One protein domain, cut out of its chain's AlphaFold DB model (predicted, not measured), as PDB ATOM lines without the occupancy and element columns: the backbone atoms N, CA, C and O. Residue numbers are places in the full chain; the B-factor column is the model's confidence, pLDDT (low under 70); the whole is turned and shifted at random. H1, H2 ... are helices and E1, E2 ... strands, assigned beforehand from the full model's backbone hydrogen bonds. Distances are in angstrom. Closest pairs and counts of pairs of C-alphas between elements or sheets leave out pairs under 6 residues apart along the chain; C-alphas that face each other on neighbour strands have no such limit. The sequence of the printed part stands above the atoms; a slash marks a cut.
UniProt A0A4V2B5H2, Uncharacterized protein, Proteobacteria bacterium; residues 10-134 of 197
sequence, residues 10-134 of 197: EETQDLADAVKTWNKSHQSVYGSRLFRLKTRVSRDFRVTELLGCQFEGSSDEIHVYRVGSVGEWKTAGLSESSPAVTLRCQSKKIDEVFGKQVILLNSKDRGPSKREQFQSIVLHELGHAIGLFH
ATOM      1  N   GLU A  10      10.091 -45.649  14.330       90.12
ATOM      2  CA  GLU A  10      10.947 -45.848  15.491       90.12
ATOM      3  C   GLU A  10      12.187 -44.943  15.451       90.12
ATOM      4  O   GLU A  10      12.507 -44.308  16.446       90.12
ATOM      5  N   GLU A  11      12.858 -44.810  14.301       89.62
ATOM      6  CA  GLU A  11      13.981 -43.871  14.164       89.62
ATOM      7  C   GLU A  11      13.504 -42.421  14.345       89.62
ATOM      8  O   GLU A  11      14.202 -41.595  14.924       89.62
ATOM      9  N   THR A  12      12.291 -42.098  13.891       89.19
ATOM     10  CA  THR A  12      11.678 -40.783  14.115       89.19
ATOM     11  C   THR A  12      11.433 -40.526  15.602       89.19
ATOM     12  O   THR A  12      11.674 -39.413  16.079       89.19
ATOM     13  N   GLN A  13      10.993 -41.544  16.341       92.00
ATOM     14  CA  GLN A  13      10.828 -41.478  17.789       92.00
ATOM     15  C   GLN A  13      12.181 -41.305  18.496       92.00
ATOM     16  O   GLN A  13      12.320 -40.396  19.312       92.00
ATOM     17  N   ASP A  14      13.203 -42.067  18.107       93.44
ATOM     18  CA  ASP A  14      14.558 -41.958  18.655       93.44
ATOM     19  C   ASP A  14      15.168 -40.560  18.425       93.44
ATOM     20  O   ASP A  14      15.800 -39.991  19.320       93.44
ATOM     21  N   LEU A  15      14.947 -39.959  17.242       92.12
ATOM     22  CA  LEU A  15      15.331 -38.568  16.960       92.12
ATOM     23  C   LEU A  15      14.648 -37.598  17.935       92.12
ATOM     24  O   LEU A  15      15.288 -36.689  18.476       92.12
ATOM     25  N   ALA A  16      13.341 -37.773  18.148       93.00
ATOM     26  CA  ALA A  16      12.561 -36.931  19.047       93.00
ATOM     27  C   ALA A  16      13.021 -37.073  20.504       93.00
ATOM     28  O   ALA A  16      13.136 -36.064  21.206       93.00
ATOM     29  N   ASP A  17      13.336 -38.290  20.945       95.94
ATOM     30  CA  ASP A  17      13.811 -38.561  22.298       95.94
ATOM     31  C   ASP A  17      15.223 -38.017  22.540       95.94
ATOM     32  O   ASP A  17      15.454 -37.377  23.570       95.94
ATOM     33  N   ALA A  18      16.138 -38.123  21.572       95.75
ATOM     34  CA  ALA A  18      17.454 -37.487  21.662       95.75
ATOM     35  C   ALA A  18      17.346 -35.954  21.812       95.75
ATOM     36  O   ALA A  18      17.984 -35.350  22.682       95.75
ATOM     37  N   VAL A  19      16.473 -35.313  21.022       94.12
ATOM     38  CA  VAL A  19      16.191 -33.871  21.131       94.12
ATOM     39  C   VAL A  19      15.564 -33.521  22.480       94.12
ATOM     40  O   VAL A  19      15.938 -32.525  23.107       94.12
ATOM     41  N   LYS A  20      14.619 -34.334  22.958       96.06
ATOM     42  CA  LYS A  20      13.965 -34.153  24.257       96.06
ATOM     43  C   LYS A  20      14.965 -34.233  25.408       96.06
ATOM     44  O   LYS A  20      14.862 -33.421  26.327       96.06
ATOM     45  N   THR A  21      15.929 -35.148  25.352       97.81
ATOM     46  CA  THR A  21      16.977 -35.302  26.368       97.81
ATOM     47  C   THR A  21      17.808 -34.023  26.519       97.81
ATOM     48  O   THR A  21      17.888 -33.476  27.623       97.81
ATOM     49  N   TRP A  22      18.333 -33.464  25.422       96.06
ATOM     50  CA  TRP A  22      19.065 -32.187  25.464       96.06
ATOM     51  C   TRP A  22      18.185 -31.008  25.892       96.06
ATOM     52  O   TRP A  22      18.588 -30.202  26.735       96.06
ATOM     53  N   ASN A  23      16.959 -30.927  25.366       94.81
ATOM     54  CA  ASN A  23      16.013 -29.873  25.726       94.81
ATOM     55  C   ASN A  23      15.657 -29.892  27.213       94.81
ATOM     56  O   ASN A  23      15.583 -28.829  27.822       94.81
ATOM     57  N   LYS A  24      15.459 -31.075  27.808       96.88
ATOM     58  CA  LYS A  24      15.171 -31.223  29.239       96.88
ATOM     59  C   LYS A  24      16.326 -30.699  30.089       96.88
ATOM     60  O   LYS A  24      16.080 -29.949  31.033       96.88
ATOM     61  N   SER A  25      17.565 -31.057  29.745       95.88
ATOM     62  CA  SER A  25      18.746 -30.587  30.478       95.88
ATOM     63  C   SER A  25      18.879 -29.062  30.394       95.88
ATOM     64  O   SER A  25      18.914 -28.391  31.427       95.88
ATOM     65  N   HIS A  26      18.798 -28.487  29.189       94.12
ATOM     66  CA  HIS A  26      18.862 -27.034  29.001       94.12
ATOM     67  C   HIS A  26      17.718 -26.298  29.717       94.12
ATOM     68  O   HIS A  26      17.945 -25.311  30.421       94.12
ATOM     69  N   GLN A  27      16.487 -26.808  29.607       94.69
ATOM     70  CA  GLN A  27      15.313 -26.221  30.247       94.69
ATOM     71  C   GLN A  27      15.425 -26.228  31.773       94.69
ATOM     72  O   GLN A  27      15.001 -25.262  32.403       94.69
ATOM     73  N   SER A  28      16.023 -27.263  32.372       95.00
ATOM     74  CA  SER A  28      16.206 -27.328  33.828       95.00
ATOM     75  C   SER A  28      17.125 -26.230  34.383       95.00
ATOM     76  O   SER A  28      16.998 -25.865  35.548       95.00
ATOM     77  N   VAL A  29      18.018 -25.679  33.550       92.62
ATOM     78  CA  VAL A  29      18.986 -24.645  33.952       92.62
ATOM     79  C   VAL A  29      18.563 -23.244  33.490       92.62
ATOM     80  O   VAL A  29      18.740 -22.273  34.223       92.62
ATOM     81  N   TYR A  30      18.001 -23.123  32.284       90.94
ATOM     82  CA  TYR A  30      17.741 -21.835  31.622       90.94
ATOM     83  C   TYR A  30      16.255 -21.543  31.372       90.94
ATOM     84  O   TYR A  30      15.920 -20.445  30.936       90.94
ATOM     85  N   GLY A  31      15.352 -22.498  31.615       92.19
ATOM     86  CA  GLY A  31      13.911 -22.329  31.395       92.19
ATOM     87  C   GLY A  31      13.470 -22.314  29.924       92.19
ATOM     88  O   GLY A  31      12.283 -22.156  29.647       92.19
ATOM     89  N   SER A  32      14.387 -22.513  28.974       90.00
ATOM     90  CA  SER A  32      14.118 -22.514  27.530       90.00
ATOM     91  C   SER A  32      14.569 -23.812  26.854       90.00
ATOM     92  O   SER A  32      15.329 -24.600  27.420       90.00
ATOM     93  N   ARG A  33      14.079 -24.054  25.632       90.12
ATOM     94  CA  ARG A  33      14.475 -25.201  24.796       90.12
ATOM     95  C   ARG A  33      15.689 -24.832  23.945       90.12
ATOM     96  O   ARG A  33      15.830 -23.676  23.561       90.12
ATOM     97  N   LEU A  34      16.513 -25.827  23.641       87.75
ATOM     98  CA  LEU A  34      17.744 -25.688  22.867       87.75
ATOM     99  C   LEU A  34      17.532 -25.987  21.380       87.75
ATOM    100  O   LEU A  34      18.061 -25.285  20.527       87.75
ATOM    101  N   PHE A  35      16.728 -27.007  21.079       88.75
ATOM    102  CA  PHE A  35      16.506 -27.502  19.726       88.75
ATOM    103  C   PHE A  35      15.023 -27.616  19.381       88.75
ATOM    104  O   PHE A  35      14.190 -28.018  20.206       88.75
ATOM    105  N   ARG A  36      14.716 -27.374  18.107       86.31
ATOM    106  CA  ARG A  36      13.489 -27.786  17.428       86.31
ATOM    107  C   ARG A  36      13.841 -28.818  16.363       86.31
ATOM    108  O   ARG A  36      14.643 -28.563  15.469       86.31
ATOM    109  N   LEU A  37      13.233 -29.995  16.468       81.56
ATOM    110  CA  LEU A  37      13.446 -31.068  15.508       81.56
ATOM    111  C   LEU A  37      12.656 -30.798  14.220       81.56
ATOM    112  O   LEU A  37      11.435 -30.635  14.262       81.56
ATOM    113  N   LYS A  38      13.345 -30.815  13.077       74.31
ATOM    114  CA  LYS A  38      12.747 -30.847  11.737       74.31
ATOM    115  C   LYS A  38      13.247 -32.107  11.023       74.31
ATOM    116  O   LYS A  38      14.356 -32.140  10.507       74.31
ATOM    117  N   THR A  39      12.418 -33.151  10.987       64.38
ATOM    118  CA  THR A  39      12.748 -34.424  10.309       64.38
ATOM    119  C   THR A  39      12.427 -34.421   8.815       64.38
ATOM    120  O   THR A  39      12.833 -35.325   8.092       64.38
ATOM    121  N   ARG A  40      11.689 -33.415   8.329       59.38
ATOM    122  CA  ARG A  40      11.360 -33.263   6.908       59.38
ATOM    123  C   ARG A  40      12.371 -32.338   6.259       59.38
ATOM    124  O   ARG A  40      12.339 -31.137   6.522       59.38
ATOM    125  N   VAL A  41      13.201 -32.876   5.374       53.84
ATOM    126  CA  VAL A  41      13.983 -32.044   4.463       53.84
ATOM    127  C   VAL A  41      13.863 -32.550   3.031       53.84
ATOM    128  O   VAL A  41      13.603 -33.729   2.802       53.84
ATOM    129  N   SER A  42      13.950 -31.622   2.076       54.12
ATOM    130  CA  SER A  42      13.804 -31.913   0.650       54.12
ATOM    131  C   SER A  42      14.811 -32.976   0.206       54.12
ATOM    132  O   SER A  42      15.987 -32.903   0.556       54.12
ATOM    133  N   ARG A  43      14.348 -33.934  -0.605       56.28
ATOM    134  CA  ARG A  43      15.176 -34.990  -1.214       56.28
ATOM    135  C   ARG A  43      16.274 -34.454  -2.131       56.28
ATOM    136  O   ARG A  43      17.181 -35.199  -2.479       56.28
ATOM    137  N   ASP A  44      16.171 -33.194  -2.537       58.19
ATOM    138  CA  ASP A  44      17.019 -32.624  -3.579       58.19
ATOM    139  C   ASP A  44      18.360 -32.085  -3.050       58.19
ATOM    140  O   ASP A  44      19.177 -31.623  -3.843       58.19
ATOM    141  N   PHE A  45      18.616 -32.155  -1.738       63.97
ATOM    142  CA  PHE A  45      19.848 -31.624  -1.156       63.97
ATOM    143  C   PHE A  45      21.056 -32.514  -1.433       63.97
ATOM    144  O   PHE A  45      21.117 -33.672  -1.017       63.97
ATOM    145  N   ARG A  46      22.082 -31.929  -2.056       69.38
ATOM    146  CA  ARG A  46      23.394 -32.572  -2.196       69.38
ATOM    147  C   ARG A  46      24.247 -32.271  -0.973       69.38
ATOM    148  O   ARG A  46      24.270 -31.141  -0.493       69.38
ATOM    149  N   VAL A  47      25.047 -33.234  -0.512       67.56
ATOM    150  CA  VAL A  47      25.963 -33.010   0.627       67.56
ATOM    151  C   VAL A  47      26.904 -31.816   0.389       67.56
ATOM    152  O   VAL A  47      27.221 -31.069   1.311       67.56
ATOM    153  N   THR A  48      27.269 -31.555  -0.868       65.12
ATOM    154  CA  THR A  48      28.050 -30.378  -1.275       65.12
ATOM    155  C   THR A  48      27.334 -29.042  -1.042       65.12
ATOM    156  O   THR A  48      27.991 -28.042  -0.778       65.12
ATOM    157  N   GLU A  49      26.004 -29.005  -1.113       68.56
ATOM    158  CA  GLU A  49      25.194 -27.807  -0.834       68.56
ATOM    159  C   GLU A  49      25.037 -27.575   0.675       68.56
ATOM    160  O   GLU A  49      24.987 -26.428   1.120       68.56
ATOM    161  N   LEU A  50      25.041 -28.652   1.471       68.44
ATOM    162  CA  LEU A  50      25.022 -28.585   2.937       68.44
ATOM    163  C   LEU A  50      26.310 -27.961   3.480       68.44
ATOM    164  O   LEU A  50      26.249 -27.125   4.379       68.44
ATOM    165  N   LEU A  51      27.458 -28.274   2.870       66.19
ATOM    166  CA  LEU A  51      28.730 -27.600   3.163       66.19
ATOM    167  C   LEU A  51      28.690 -26.097   2.827       66.19
ATOM    168  O   LEU A  51      29.390 -25.307   3.455       66.19
ATOM    169  N   GLY A  52      27.865 -25.701   1.852       63.97
ATOM    170  CA  GLY A  52      27.635 -24.309   1.458       63.97
ATOM    171  C   GLY A  52      26.525 -23.595   2.238       63.97
ATOM    172  O   GLY A  52      26.331 -22.395   2.042       63.97
ATOM    173  N   CYS A  53      25.808 -24.299   3.121       65.19
ATOM    174  CA  CYS A  53      24.829 -23.727   4.056       65.19
ATOM    175  C   CYS A  53      23.622 -23.052   3.403       65.19
ATOM    176  O   CYS A  53      23.004 -22.143   3.968       65.19
ATOM    177  N   GLN A  54      23.273 -23.516   2.206       65.38
ATOM    178  CA  GLN A  54      22.198 -22.965   1.388       65.38
ATOM    179  C   GLN A  54      20.855 -23.645   1.687       65.38
ATOM    180  O   GLN A  54      20.212 -24.179   0.792       65.38
ATOM    181  N   PHE A  55      20.422 -23.650   2.950       66.19
ATOM    182  CA  PHE A  55      19.090 -24.137   3.329       66.19
ATOM    183  C   PHE A  55      18.347 -23.129   4.210       66.19
ATOM    184  O   PHE A  55      18.959 -22.386   4.983       66.19
ATOM    185  N   GLU A  56      17.026 -23.055   4.059       65.06
ATOM    186  CA  GLU A  56      16.148 -22.203   4.869       65.06
ATOM    187  C   GLU A  56      15.946 -22.803   6.269       65.06
ATOM    188  O   GLU A  56      15.877 -24.022   6.413       65.06
ATOM    189  N   GLY A  57      15.858 -21.955   7.299       67.00
ATOM    190  CA  GLY A  57      15.646 -22.384   8.686       67.00
ATOM    191  C   GLY A  57      16.262 -21.438   9.718       67.00
ATOM    192  O   GLY A  57      17.080 -20.575   9.374       67.00
ATOM    193  N   SER A  58      15.854 -21.581  10.979       69.62
ATOM    194  CA  SER A  58      16.407 -20.827  12.117       69.62
ATOM    195  C   SER A  58      17.556 -21.573  12.806       69.62
ATOM    196  O   SER A  58      17.742 -22.769  12.621       69.62
ATOM    197  N   SER A  59      18.355 -20.874  13.617       69.69
ATOM    198  CA  SER A  59      19.557 -21.434  14.267       69.69
ATOM    199  C   SER A  59      19.280 -22.506  15.327       69.69
ATOM    200  O   SER A  59      20.194 -23.208  15.742       69.69
ATOM    201  N   ASP A  60      18.042 -22.603  15.802       73.00
ATOM    202  CA  ASP A  60      17.583 -23.625  16.744       73.00
ATOM    203  C   ASP A  60      16.920 -24.822  16.041       73.00
ATOM    204  O   ASP A  60      16.499 -25.767  16.710       73.00
ATOM    205  N   GLU A  61      16.806 -24.802  14.710       79.88
ATOM    206  CA  GLU A  61      16.325 -25.941  13.930       79.88
ATOM    207  C   GLU A  61      17.483 -26.892  13.622       79.88
ATOM    208  O   GLU A  61      18.483 -26.514  13.011       79.88
ATOM    209  N   ILE A  62      17.333 -28.151  14.039       79.81
ATOM    210  CA  ILE A  62      18.271 -29.219  13.693       79.81
ATOM    211  C   ILE A  62      17.711 -30.008  12.523       79.81
ATOM    212  O   ILE A  62      16.604 -30.555  12.595       79.81
ATOM    213  N   HIS A  63      18.515 -30.087  11.466       83.12
ATOM    214  CA  HIS A  63      18.232 -30.891  10.291       83.12
ATOM    215  C   HIS A  63      19.046 -32.179  10.350       83.12
ATOM    216  O   HIS A  63      20.270 -32.145  10.494       83.12
ATOM    217  N   VAL A  64      18.364 -33.313  10.216       84.75
ATOM    218  CA  VAL A  64      18.990 -34.635  10.212       84.75
ATOM    219  C   VAL A  64      18.721 -35.298   8.870       84.75
ATOM    220  O   VAL A  64      17.567 -35.429   8.465       84.75
ATOM    221  N   TYR A  65      19.780 -35.716   8.183       83.50
ATOM    222  CA  TYR A  65      19.704 -36.314   6.855       83.50
ATOM    223  C   TYR A  65      20.323 -37.688   6.868       83.50
ATOM    224  O   TYR A  65      21.378 -37.908   7.459       83.50
ATOM    225  N   ARG A  66      19.705 -38.603   6.131       84.44
ATOM    226  CA  ARG A  66      20.322 -39.882   5.836       84.44
ATOM    227  C   ARG A  66      21.057 -39.799   4.505       84.44
ATOM    228  O   ARG A  66      20.453 -39.506   3.480       84.44
ATOM    229  N   VAL A  67      22.347 -40.110   4.511       83.00
ATOM    230  CA  VAL A  67      23.162 -40.173   3.295       83.00
ATOM    231  C   VAL A  67      23.104 -41.592   2.751       83.00
ATOM    232  O   VAL A  67      23.642 -42.511   3.366       83.00
ATOM    233  N   GLY A  68      22.413 -41.751   1.618       76.69
ATOM    234  CA  GLY A  68      22.116 -43.036   0.980       76.69
ATOM    235  C   GLY A  68      23.289 -43.678   0.235       76.69
ATOM    236  O   GLY A  68      23.280 -44.887  -0.006       76.69
ATOM    237  N   SER A  69      24.289 -42.883  -0.165       81.62
ATOM    238  CA  SER A  69      25.375 -43.339  -1.031       81.62
ATOM    239  C   SER A  69      26.760 -43.191  -0.392       81.62
ATOM    240  O   SER A  69      27.113 -42.175   0.206       81.62
ATOM    241  N   VAL A  70      27.599 -44.215  -0.577       80.12
ATOM    242  CA  VAL A  70      29.011 -44.197  -0.145       80.12
ATOM    243  C   VAL A  70      29.801 -43.105  -0.864       80.12
ATOM    244  O   VAL A  70      30.726 -42.535  -0.290       80.12
ATOM    245  N   GLY A  71      29.438 -42.820  -2.119       83.12
ATOM    246  CA  GLY A  71      30.044 -41.752  -2.909       83.12
ATOM    247  C   GLY A  71      29.873 -40.397  -2.232       83.12
ATOM    248  O   GLY A  71      30.869 -39.737  -1.968       83.12
ATOM    249  N   GLU A  72      28.644 -40.029  -1.863       81.88
ATOM    250  CA  GLU A  72      28.362 -38.761  -1.174       81.88
ATOM    251  C   GLU A  72      29.036 -38.678   0.197       81.88
ATOM    252  O   GLU A  72      29.608 -37.639   0.528       81.88
ATOM    253  N   TRP A  73      29.041 -39.775   0.964       85.25
ATOM    254  CA  TRP A  73      29.726 -39.836   2.260       85.25
ATOM    255  C   TRP A  73      31.231 -39.561   2.124       85.25
ATOM    256  O   TRP A  73      31.802 -38.760   2.863       85.25
ATOM    257  N   LYS A  74      31.874 -40.164   1.114       85.06
ATOM    258  CA  LYS A  74      33.292 -39.930   0.802       85.06
ATOM    259  C   LYS A  74      33.555 -38.542   0.234       85.06
ATOM    260  O   LYS A  74      34.570 -37.946   0.578       85.06
ATOM    261  N   THR A  75      32.671 -38.016  -0.613       82.06
ATOM    262  CA  THR A  75      32.778 -36.648  -1.150       82.06
ATOM    263  C   THR A  75      32.739 -35.606  -0.033       82.06
ATOM    264  O   THR A  75      33.397 -34.577  -0.142       82.06
ATOM    265  N   ALA A  76      32.043 -35.897   1.067       77.06
ATOM    266  CA  ALA A  76      32.054 -35.078   2.275       77.06
ATOM    267  C   ALA A  76      33.344 -35.202   3.113       77.06
ATOM    268  O   ALA A  76      33.468 -34.539   4.138       77.06
ATOM    269  N   GLY A  77      34.296 -36.053   2.708       83.56
ATOM    270  CA  GLY A  77      35.542 -36.305   3.434       83.56
ATOM    271  C   GLY A  77      35.377 -37.187   4.674       83.56
ATOM    272  O   GLY A  77      36.251 -37.192   5.536       83.56
ATOM    273  N   LEU A  78      34.265 -37.921   4.791       85.50
ATOM    274  CA  LEU A  78      33.925 -38.684   5.991       85.50
ATOM    275  C   LEU A  78      34.383 -40.143   5.888       85.50
ATOM    276  O   LEU A  78      34.289 -40.781   4.835       85.50
ATOM    277  N   SER A  79      34.844 -40.696   7.013       85.88
ATOM    278  CA  SER A  79      35.211 -42.114   7.109       85.88
ATOM    279  C   SER A  79      33.971 -43.004   7.049       85.88
ATOM    280  O   SER A  79      32.985 -42.735   7.731       85.88
ATOM    281  N   GLU A  80      34.028 -44.121   6.313       83.25
ATOM    282  CA  GLU A  80      32.937 -45.113   6.293       83.25
ATOM    283  C   GLU A  80      32.659 -45.725   7.679       83.25
ATOM    284  O   GLU A  80      31.562 -46.222   7.914       83.25
ATOM    285  N   SER A  81      33.632 -45.678   8.597       82.75
ATOM    286  CA  SER A  81      33.469 -46.161   9.973       82.75
ATOM    287  C   SER A  81      32.623 -45.234  10.848       82.75
ATOM    288  O   SER A  81      32.111 -45.680  11.874       82.75
ATOM    289  N   SER A  82      32.474 -43.962  10.469       87.38
ATOM    290  CA  SER A  82      31.684 -42.987  11.219       87.38
ATOM    291  C   SER A  82      30.192 -43.215  10.949       87.38
ATOM    292  O   SER A  82      29.768 -43.157   9.789       87.38
ATOM    293  N   PRO A  83      29.375 -43.502  11.981       89.69
ATOM    294  CA  PRO A  83      27.942 -43.723  11.799       89.69
ATOM    295  C   PRO A  83      27.184 -42.418  11.527       89.69
ATOM    296  O   PRO A  83      26.123 -42.446  10.901       89.69
ATOM    297  N   ALA A  84      27.729 -41.290  11.978       91.38
ATOM    298  CA  ALA A  84      27.164 -39.971  11.791       91.38
ATOM    299  C   ALA A  84      28.255 -38.890  11.799       91.38
ATOM    300  O   ALA A  84      29.423 -39.183  12.065       91.38
ATOM    301  N   VAL A  85      27.865 -37.663  11.456       90.50
ATOM    302  CA  VAL A  85      28.665 -36.458  11.676       90.50
ATOM    303  C   VAL A  85      27.768 -35.232  11.803       90.50
ATOM    304  O   VAL A  85      26.756 -35.111  11.108       90.50
ATOM    305  N   THR A  86      28.194 -34.280  12.622       89.25
ATOM    306  CA  THR A  86      27.621 -32.940  12.697       89.25
ATOM    307  C   THR A  86      28.461 -31.970  11.883       89.25
ATOM    308  O   THR A  86      29.604 -31.663  12.222       89.25
ATOM    309  N   LEU A  87      27.877 -31.451  10.810       83.19
ATOM    310  CA  LEU A  87      28.459 -30.389  10.006       83.19
ATOM    311  C   LEU A  87      27.951 -29.044  10.515       83.19
ATOM    312  O   LEU A  87      26.748 -28.767  10.496       83.19
ATOM    313  N   ARG A  88      28.884 -28.198  10.959       77.88
ATOM    314  CA  ARG A  88      28.591 -26.804  11.285       77.88
ATOM    315  C   ARG A  88      28.788 -25.945  10.057       77.88
ATOM    316  O   ARG A  88      29.863 -25.951   9.455       77.88
ATOM    317  N   CYS A  89      27.780 -25.155   9.734       71.50
ATOM    318  CA  CYS A  89      27.941 -24.120   8.744       71.50
ATOM    319  C   CYS A  89      28.878 -23.029   9.226       71.50
ATOM    320  O   CYS A  89      28.706 -22.486  10.318       71.50
ATOM    321  N   GLN A  90      29.827 -22.641   8.375       58.94
ATOM    322  CA  GLN A  90      30.549 -21.393   8.568       58.94
ATOM    323  C   GLN A  90      29.571 -20.234   8.333       58.94
ATOM    324  O   GLN A  90      29.365 -19.797   7.201       58.94
ATOM    325  N   SER A  91      28.931 -19.742   9.398       55.12
ATOM    326  CA  SER A  91      28.266 -18.442   9.328       55.12
ATOM    327  C   SER A  91      29.334 -17.361   9.183       55.12
ATOM    328  O   SER A  91      30.360 -17.382   9.859       55.12
ATOM    329  N   LYS A  92      29.086 -16.380   8.306       50.38
ATOM    330  CA  LYS A  92      29.932 -15.179   8.197       50.38
ATOM    331  C   LYS A  92      29.843 -14.288   9.443       50.38
ATOM    332  O   LYS A  92      30.604 -13.331   9.548       50.38
ATOM    333  N   LYS A  93      28.914 -14.570  10.363       53.22
ATOM    334  CA  LYS A  93      28.783 -13.876  11.643       53.22
ATOM    335  C   LYS A  93      29.323 -14.766  12.750       53.22
ATOM    336  O   LYS A  93      28.777 -15.829  13.025       53.22
ATOM    337  N   ILE A  94      30.389 -14.295  13.386       48.47
ATOM    338  CA  ILE A  94      31.101 -15.007  14.451       48.47
ATOM    339  C   ILE A  94      30.212 -15.235  15.693       48.47
ATOM    340  O   ILE A  94      30.458 -16.158  16.465       48.47
ATOM    341  N   ASP A  95      29.131 -14.455  15.819       52.44
ATOM    342  CA  ASP A  95      28.192 -14.475  16.947       52.44
ATOM    343  C   ASP A  95      27.055 -15.505  16.780       52.44
ATOM    344  O   ASP A  95      26.329 -15.805  17.728       52.44
ATOM    345  N   GLU A  96      26.887 -16.095  15.591       57.38
ATOM    346  CA  GLU A  96      25.915 -17.171  15.350       57.38
ATOM    347  C   GLU A  96      26.552 -18.517  15.713       57.38
ATOM    348  O   GLU A  96      26.829 -19.360  14.865       57.38
ATOM    349  N   VAL A  97      26.835 -18.713  17.002       51.31
ATOM    350  CA  VAL A  97      27.668 -19.831  17.483       51.31
ATOM    351  C   VAL A  97      26.969 -21.204  17.419       51.31
ATOM    352  O   VAL A  97      27.609 -22.242  17.578       51.31
ATOM    353  N   PHE A  98      25.667 -21.226  17.127       60.81
ATOM    354  CA  PHE A  98      24.920 -22.423  16.710       60.81
ATOM    355  C   PHE A  98      24.564 -22.384  15.219       60.81
ATOM    356  O   PHE A  98      23.579 -22.994  14.808       60.81
ATOM    357  N   GLY A  99      25.327 -21.620  14.430       61.16
ATOM    358  CA  GLY A  99      25.086 -21.355  13.017       61.16
ATOM    359  C   GLY A  99      24.710 -22.628  12.284       61.16
ATOM    360  O   GLY A  99      25.337 -23.648  12.519       61.16
ATOM    361  N   LYS A 100      23.658 -22.547  11.465       72.00
ATOM    362  CA  LYS A 100      22.991 -23.636  10.729       72.00
ATOM    363  C   LYS A 100      23.740 -24.975  10.751       72.00
ATOM    364  O   LYS A 100      24.825 -25.104  10.197       72.00
ATOM    365  N   GLN A 101      23.162 -25.987  11.381       79.12
ATOM    366  CA  GLN A 101      23.852 -27.261  11.578       79.12
ATOM    367  C   GLN A 101      23.074 -28.386  10.946       79.12
ATOM    368  O   GLN A 101      21.842 -28.367  10.881       79.12
ATOM    369  N   VAL A 102      23.827 -29.368  10.478       83.25
ATOM    370  CA  VAL A 102      23.278 -30.530   9.816       83.25
ATOM    371  C   VAL A 102      23.913 -31.775  10.396       83.25
ATOM    372  O   VAL A 102      25.136 -31.887  10.436       83.25
ATOM    373  N   ILE A 103      23.079 -32.722  10.802       88.00
ATOM    374  CA  ILE A 103      23.522 -34.056  11.184       88.00
ATOM    375  C   ILE A 103      23.346 -34.963   9.972       88.00
ATOM    376  O   ILE A 103      22.242 -35.104   9.443       88.00
ATOM    377  N   LEU A 104      24.435 -35.578   9.526       87.56
ATOM    378  CA  LEU A 104      24.416 -36.596   8.484       87.56
ATOM    379  C   LEU A 104      24.528 -37.971   9.127       87.56
ATOM    380  O   LEU A 104      25.451 -38.222   9.892       87.56
ATOM    381  N   LEU A 105      23.615 -38.871   8.779       88.19
ATOM    382  CA  LEU A 105      23.593 -40.261   9.216       88.19
ATOM    383  C   LEU A 105      23.972 -41.168   8.049       88.19
ATOM    384  O   LEU A 105      23.380 -41.096   6.969       88.19
ATOM    385  N   ASN A 106      24.939 -42.049   8.271       86.75
ATOM    386  CA  ASN A 106      25.412 -42.982   7.258       86.75
ATOM    387  C   ASN A 106      24.407 -44.136   7.081       86.75
ATOM    388  O   ASN A 106      24.157 -44.904   8.010       86.75
ATOM    389  N   SER A 107      23.821 -44.290   5.887       75.56
ATOM    390  CA  SER A 107      22.795 -45.315   5.638       75.56
ATOM    391  C   SER A 107      23.334 -46.732   5.466       75.56
ATOM    392  O   SER A 107      22.536 -47.671   5.473       75.56
ATOM    393  N   LYS A 108      24.639 -46.890   5.218       70.25
ATOM    394  CA  LYS A 108      25.235 -48.159   4.769       70.25
ATOM    395  C   LYS A 108      25.301 -49.197   5.887       70.25
ATOM    396  O   LYS A 108      25.371 -50.389   5.607       70.25
ATOM    397  N   ASP A 109      25.276 -48.755   7.140       63.38
ATOM    398  CA  ASP A 109      25.510 -49.625   8.281       63.38
ATOM    399  C   ASP A 109      24.295 -49.653   9.211       63.38
ATOM    400  O   ASP A 109      24.196 -48.920  10.193       63.38
ATOM    401  N   ARG A 110      23.327 -50.493   8.832       64.06
ATOM    402  CA  ARG A 110      22.097 -50.775   9.587       64.06
ATOM    403  C   ARG A 110      22.150 -52.140  10.272       64.06
ATOM    404  O   ARG A 110      21.121 -52.798  10.410       64.06
ATOM    405  N   GLY A 111      23.342 -52.603  10.654       67.81
ATOM    406  CA  GLY A 111      23.447 -53.806  11.477       67.81
ATOM    407  C   GLY A 111      22.547 -53.685  12.719       67.81
ATOM    408  O   GLY A 111      22.333 -52.564  13.190       67.81
ATOM    409  N   PRO A 112      22.023 -54.796  13.272       68.12
ATOM    410  CA  PRO A 112      21.121 -54.766  14.429       68.12
ATOM    411  C   PRO A 112      21.650 -53.886  15.569       68.12
ATOM    412  O   PRO A 112      20.928 -53.045  16.098       68.12
ATOM    413  N   SER A 113      22.958 -53.974  15.826       76.50
ATOM    414  CA  SER A 113      23.638 -53.181  16.845       76.50
ATOM    415  C   SER A 113      23.550 -51.670  16.606       76.50
ATOM    416  O   SER A 113      23.377 -50.907  17.547       76.50
ATOM    417  N   LYS A 114      23.617 -51.217  15.348       78.12
ATOM    418  CA  LYS A 114      23.522 -49.789  15.010       78.12
ATOM    419  C   LYS A 114      22.101 -49.255  15.062       78.12
ATOM    420  O   LYS A 114      21.917 -48.083  15.374       78.12
ATOM    421  N   ARG A 115      21.103 -50.101  14.795       88.12
ATOM    422  CA  ARG A 115      19.701 -49.744  15.022       88.12
ATOM    423  C   ARG A 115      19.456 -49.486  16.506       88.12
ATOM    424  O   ARG A 115      18.891 -48.450  16.831       88.12
ATOM    425  N   GLU A 116      19.914 -50.381  17.380       90.00
ATOM    426  CA  GLU A 116      19.812 -50.221  18.841       90.00
ATOM    427  C   GLU A 116      20.605 -49.001  19.349       90.00
ATOM    428  O   GLU A 116      20.224 -48.374  20.325       90.00
ATOM    429  N   GLN A 117      21.682 -48.611  18.660       92.38
ATOM    430  CA  GLN A 117      22.497 -47.440  19.005       92.38
ATOM    431  C   GLN A 117      22.032 -46.131  18.359       92.38
ATOM    432  O   GLN A 117      22.660 -45.094  18.576       92.38
ATOM    433  N   PHE A 118      20.960 -46.144  17.565       92.88
ATOM    434  CA  PHE A 118      20.570 -45.004  16.738       92.88
ATOM    435  C   PHE A 118      20.321 -43.735  17.567       92.88
ATOM    436  O   PHE A 118      20.916 -42.694  17.285       92.88
ATOM    437  N   GLN A 119      19.533 -43.829  18.644       95.12
ATOM    438  CA  GLN A 119      19.321 -42.704  19.558       95.12
ATOM    439  C   GLN A 119      20.637 -42.213  20.177       95.12
ATOM    440  O   GLN A 119      20.849 -41.007  20.287       95.12
ATOM    441  N   SER A 120      21.536 -43.129  20.553       96.25
ATOM    442  CA  SER A 120      22.832 -42.790  21.163       96.25
ATOM    443  C   SER A 120      23.710 -41.983  20.205       96.25
ATOM    444  O   SER A 120      24.304 -40.981  20.596       96.25
ATOM    445  N   ILE A 121      23.738 -42.393  18.934       94.69
ATOM    446  CA  ILE A 121      24.450 -41.696  17.860       94.69
ATOM    447  C   ILE A 121      23.867 -40.292  17.675       94.69
ATOM    448  O   ILE A 121      24.598 -39.310  17.703       94.69
ATOM    449  N   VAL A 122      22.546 -40.166  17.548       94.12
ATOM    450  CA  VAL A 122      21.904 -38.853  17.367       94.12
ATOM    451  C   VAL A 122      22.135 -37.954  18.583       94.12
ATOM    452  O   VAL A 122      22.417 -36.766  18.425       94.12
ATOM    453  N   LEU A 123      22.041 -38.497  19.799       96.81
ATOM    454  CA  LEU A 123      22.266 -37.743  21.029       96.81
ATOM    455  C   LEU A 123      23.701 -37.196  21.102       96.81
ATOM    456  O   LEU A 123      23.888 -36.051  21.520       96.81
ATOM    457  N   HIS A 124      24.683 -37.983  20.652       97.00
ATOM    458  CA  HIS A 124      26.082 -37.577  20.514       97.00
ATOM    459  C   HIS A 124      26.250 -36.429  19.514       97.00
ATOM    460  O   HIS A 124      26.836 -35.396  19.840       97.00
ATOM    461  N   GLU A 125      25.661 -36.557  18.326       94.50
ATOM    462  CA  GLU A 125      25.721 -35.518  17.296       94.50
ATOM    463  C   GLU A 125      25.042 -34.214  17.740       94.50
ATOM    464  O   GLU A 125      25.558 -33.122  17.519       94.50
ATOM    465  N   LEU A 126      23.938 -34.288  18.484       93.69
ATOM    466  CA  LEU A 126      23.343 -33.102  19.106       93.69
ATOM    467  C   LEU A 126      24.281 -32.442  20.135       93.69
ATOM    468  O   LEU A 126      24.278 -31.220  20.277       93.69
ATOM    469  N   GLY A 127      25.126 -33.218  20.818       94.81
ATOM    470  CA  GLY A 127      26.187 -32.681  21.669       94.81
ATOM    471  C   GLY A 127      27.225 -31.894  20.863       94.81
ATOM    472  O   GLY A 127      27.566 -30.759  21.213       94.81
ATOM    473  N   HIS A 128      27.659 -32.431  19.720       92.56
ATOM    474  CA  HIS A 128      28.464 -31.668  18.766       92.56
ATOM    475  C   HIS A 128      27.732 -30.431  18.255       92.56
ATOM    476  O   HIS A 128      28.364 -29.381  18.100       92.56
ATOM    477  N   ALA A 129      26.414 -30.498  18.072       88.25
ATOM    478  CA  ALA A 129      25.640 -29.353  17.625       88.25
ATOM    479  C   ALA A 129      25.688 -28.185  18.626       88.25
ATOM    480  O   ALA A 129      25.627 -27.018  18.247       88.25
ATOM    481  N   ILE A 130      25.875 -28.458  19.919       89.06
ATOM    482  CA  ILE A 130      25.961 -27.396  20.932       89.06
ATOM    483  C   ILE A 130      27.377 -26.943  21.256       89.06
ATOM    484  O   ILE A 130      27.562 -26.140  22.165       89.06
ATOM    485  N   GLY A 131      28.383 -27.408  20.519       88.44
ATOM    486  CA  GLY A 131      29.764 -26.999  20.758       88.44
ATOM    487  C   GLY A 131      30.607 -28.011  21.522       88.44
ATOM    488  O   GLY A 131      31.798 -27.756  21.687       88.44
ATOM    489  N   LEU A 132      30.047 -29.135  21.981       91.44
ATOM    490  CA  LEU A 132      30.837 -30.125  22.708       91.44
ATOM    491  C   LEU A 132      31.772 -30.864  21.755       91.44
ATOM    492  O   LEU A 132      31.372 -31.307  20.680       91.44
ATOM    493  N   PHE A 133      33.020 -31.019  22.176       91.94
ATOM    494  CA  PHE A 133      33.953 -31.971  21.583       91.94
ATOM    495  C   PHE A 133      33.820 -33.327  22.271       91.94
ATOM    496  O   PHE A 133      33.157 -33.443  23.315       91.94
ATOM    497  N   HIS A 134      34.501 -34.337  21.730       93.62
ATOM    498  CA  HIS A 134      34.620 -35.614  22.413       93.62
ATOM    499  C   HIS A 134      35.080 -35.418  23.865       93.62
ATOM    500  O   HIS A 134      35.793 -34.467  24.200       93.62
TER     501      HIS A 134
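AT A GLANCE: This is residues 10 to 134 of the 197 residues of an uncharacterized protein of Proteobacteria bacterium (UniProt A0A4V2B5H2). A twisted sheet of four strands has two helices packed over one face, H1 on the E1 side and H5 on the E3 and E4 side, making two layers. The short H2 and H3 graze the sheet, and H4 lies off it. The printed part has 125 residues, with named elements in the order H1 E1 H2 E2 H3 E3 E4 H4 H5; the mixed sheet runs E1 E2 E4 E3, and the class is mixed, helices and strands. It is compact, with a radius of gyration of the C-alphas of 14.3 A and spans of 41 by 36 by 28 A.

HOW THE PARTS SIT: H1, residues 10 to 30, comes closest to E1, residues 36 to 38, at the C-alphas of Val 19 and Leu 37, 6.9 A apart. E1 and E2, residues 61 to 67, are parallel neighbours; N 62 and O 36, 3.1 A apart, are within hydrogen-bond range. With H2, residues 47 to 51, they form a strand-helix-strand unit, parallel neighbours with a helix between, its crossover right-handed. H2 touches H3, residues 70 to 75; their closest C-alphas, Val 47 and Glu 72, are 6.5 A apart. E3, residues 84 to 88, and E4, residues 101 to 106, form an antiparallel hairpin, with N 87 and O 102 at 2.8 A; E4 is parallel to E2, with N 65 and O 103 at 2.8 A. H4, residues 112 to 116, and H5, residues 118 to 129, meet only through their link. H5, at a height of 8.5 A over the sheet, touches H1 at a steep tilt of 41 degrees, the same way; the closest C-alphas, Ala 18 and Leu 123, are 4.9 A apart. Each O i to N i+4 pair is within hydrogen-bond range in H2, H3, H4 and H5, and 16 of 17 in H1.

IN THESE COORDINATES: H1 spans 29.7 A from C-alpha 10 at (10.947, -45.848, 15.491), E2 19.0 A, E4 16.4 A, and H5 16.5 A to C-alpha 129 at (25.640, -29.353, 17.625).

THE WHOLE: The farthest C-alphas, Gly 31 and Gly 71, are 42.6 A apart. The printed part has no cut; the link from E3 to E4 is long. Confidence is under 70 at residues 39 to 59, 90 to 99 and 109 to 112.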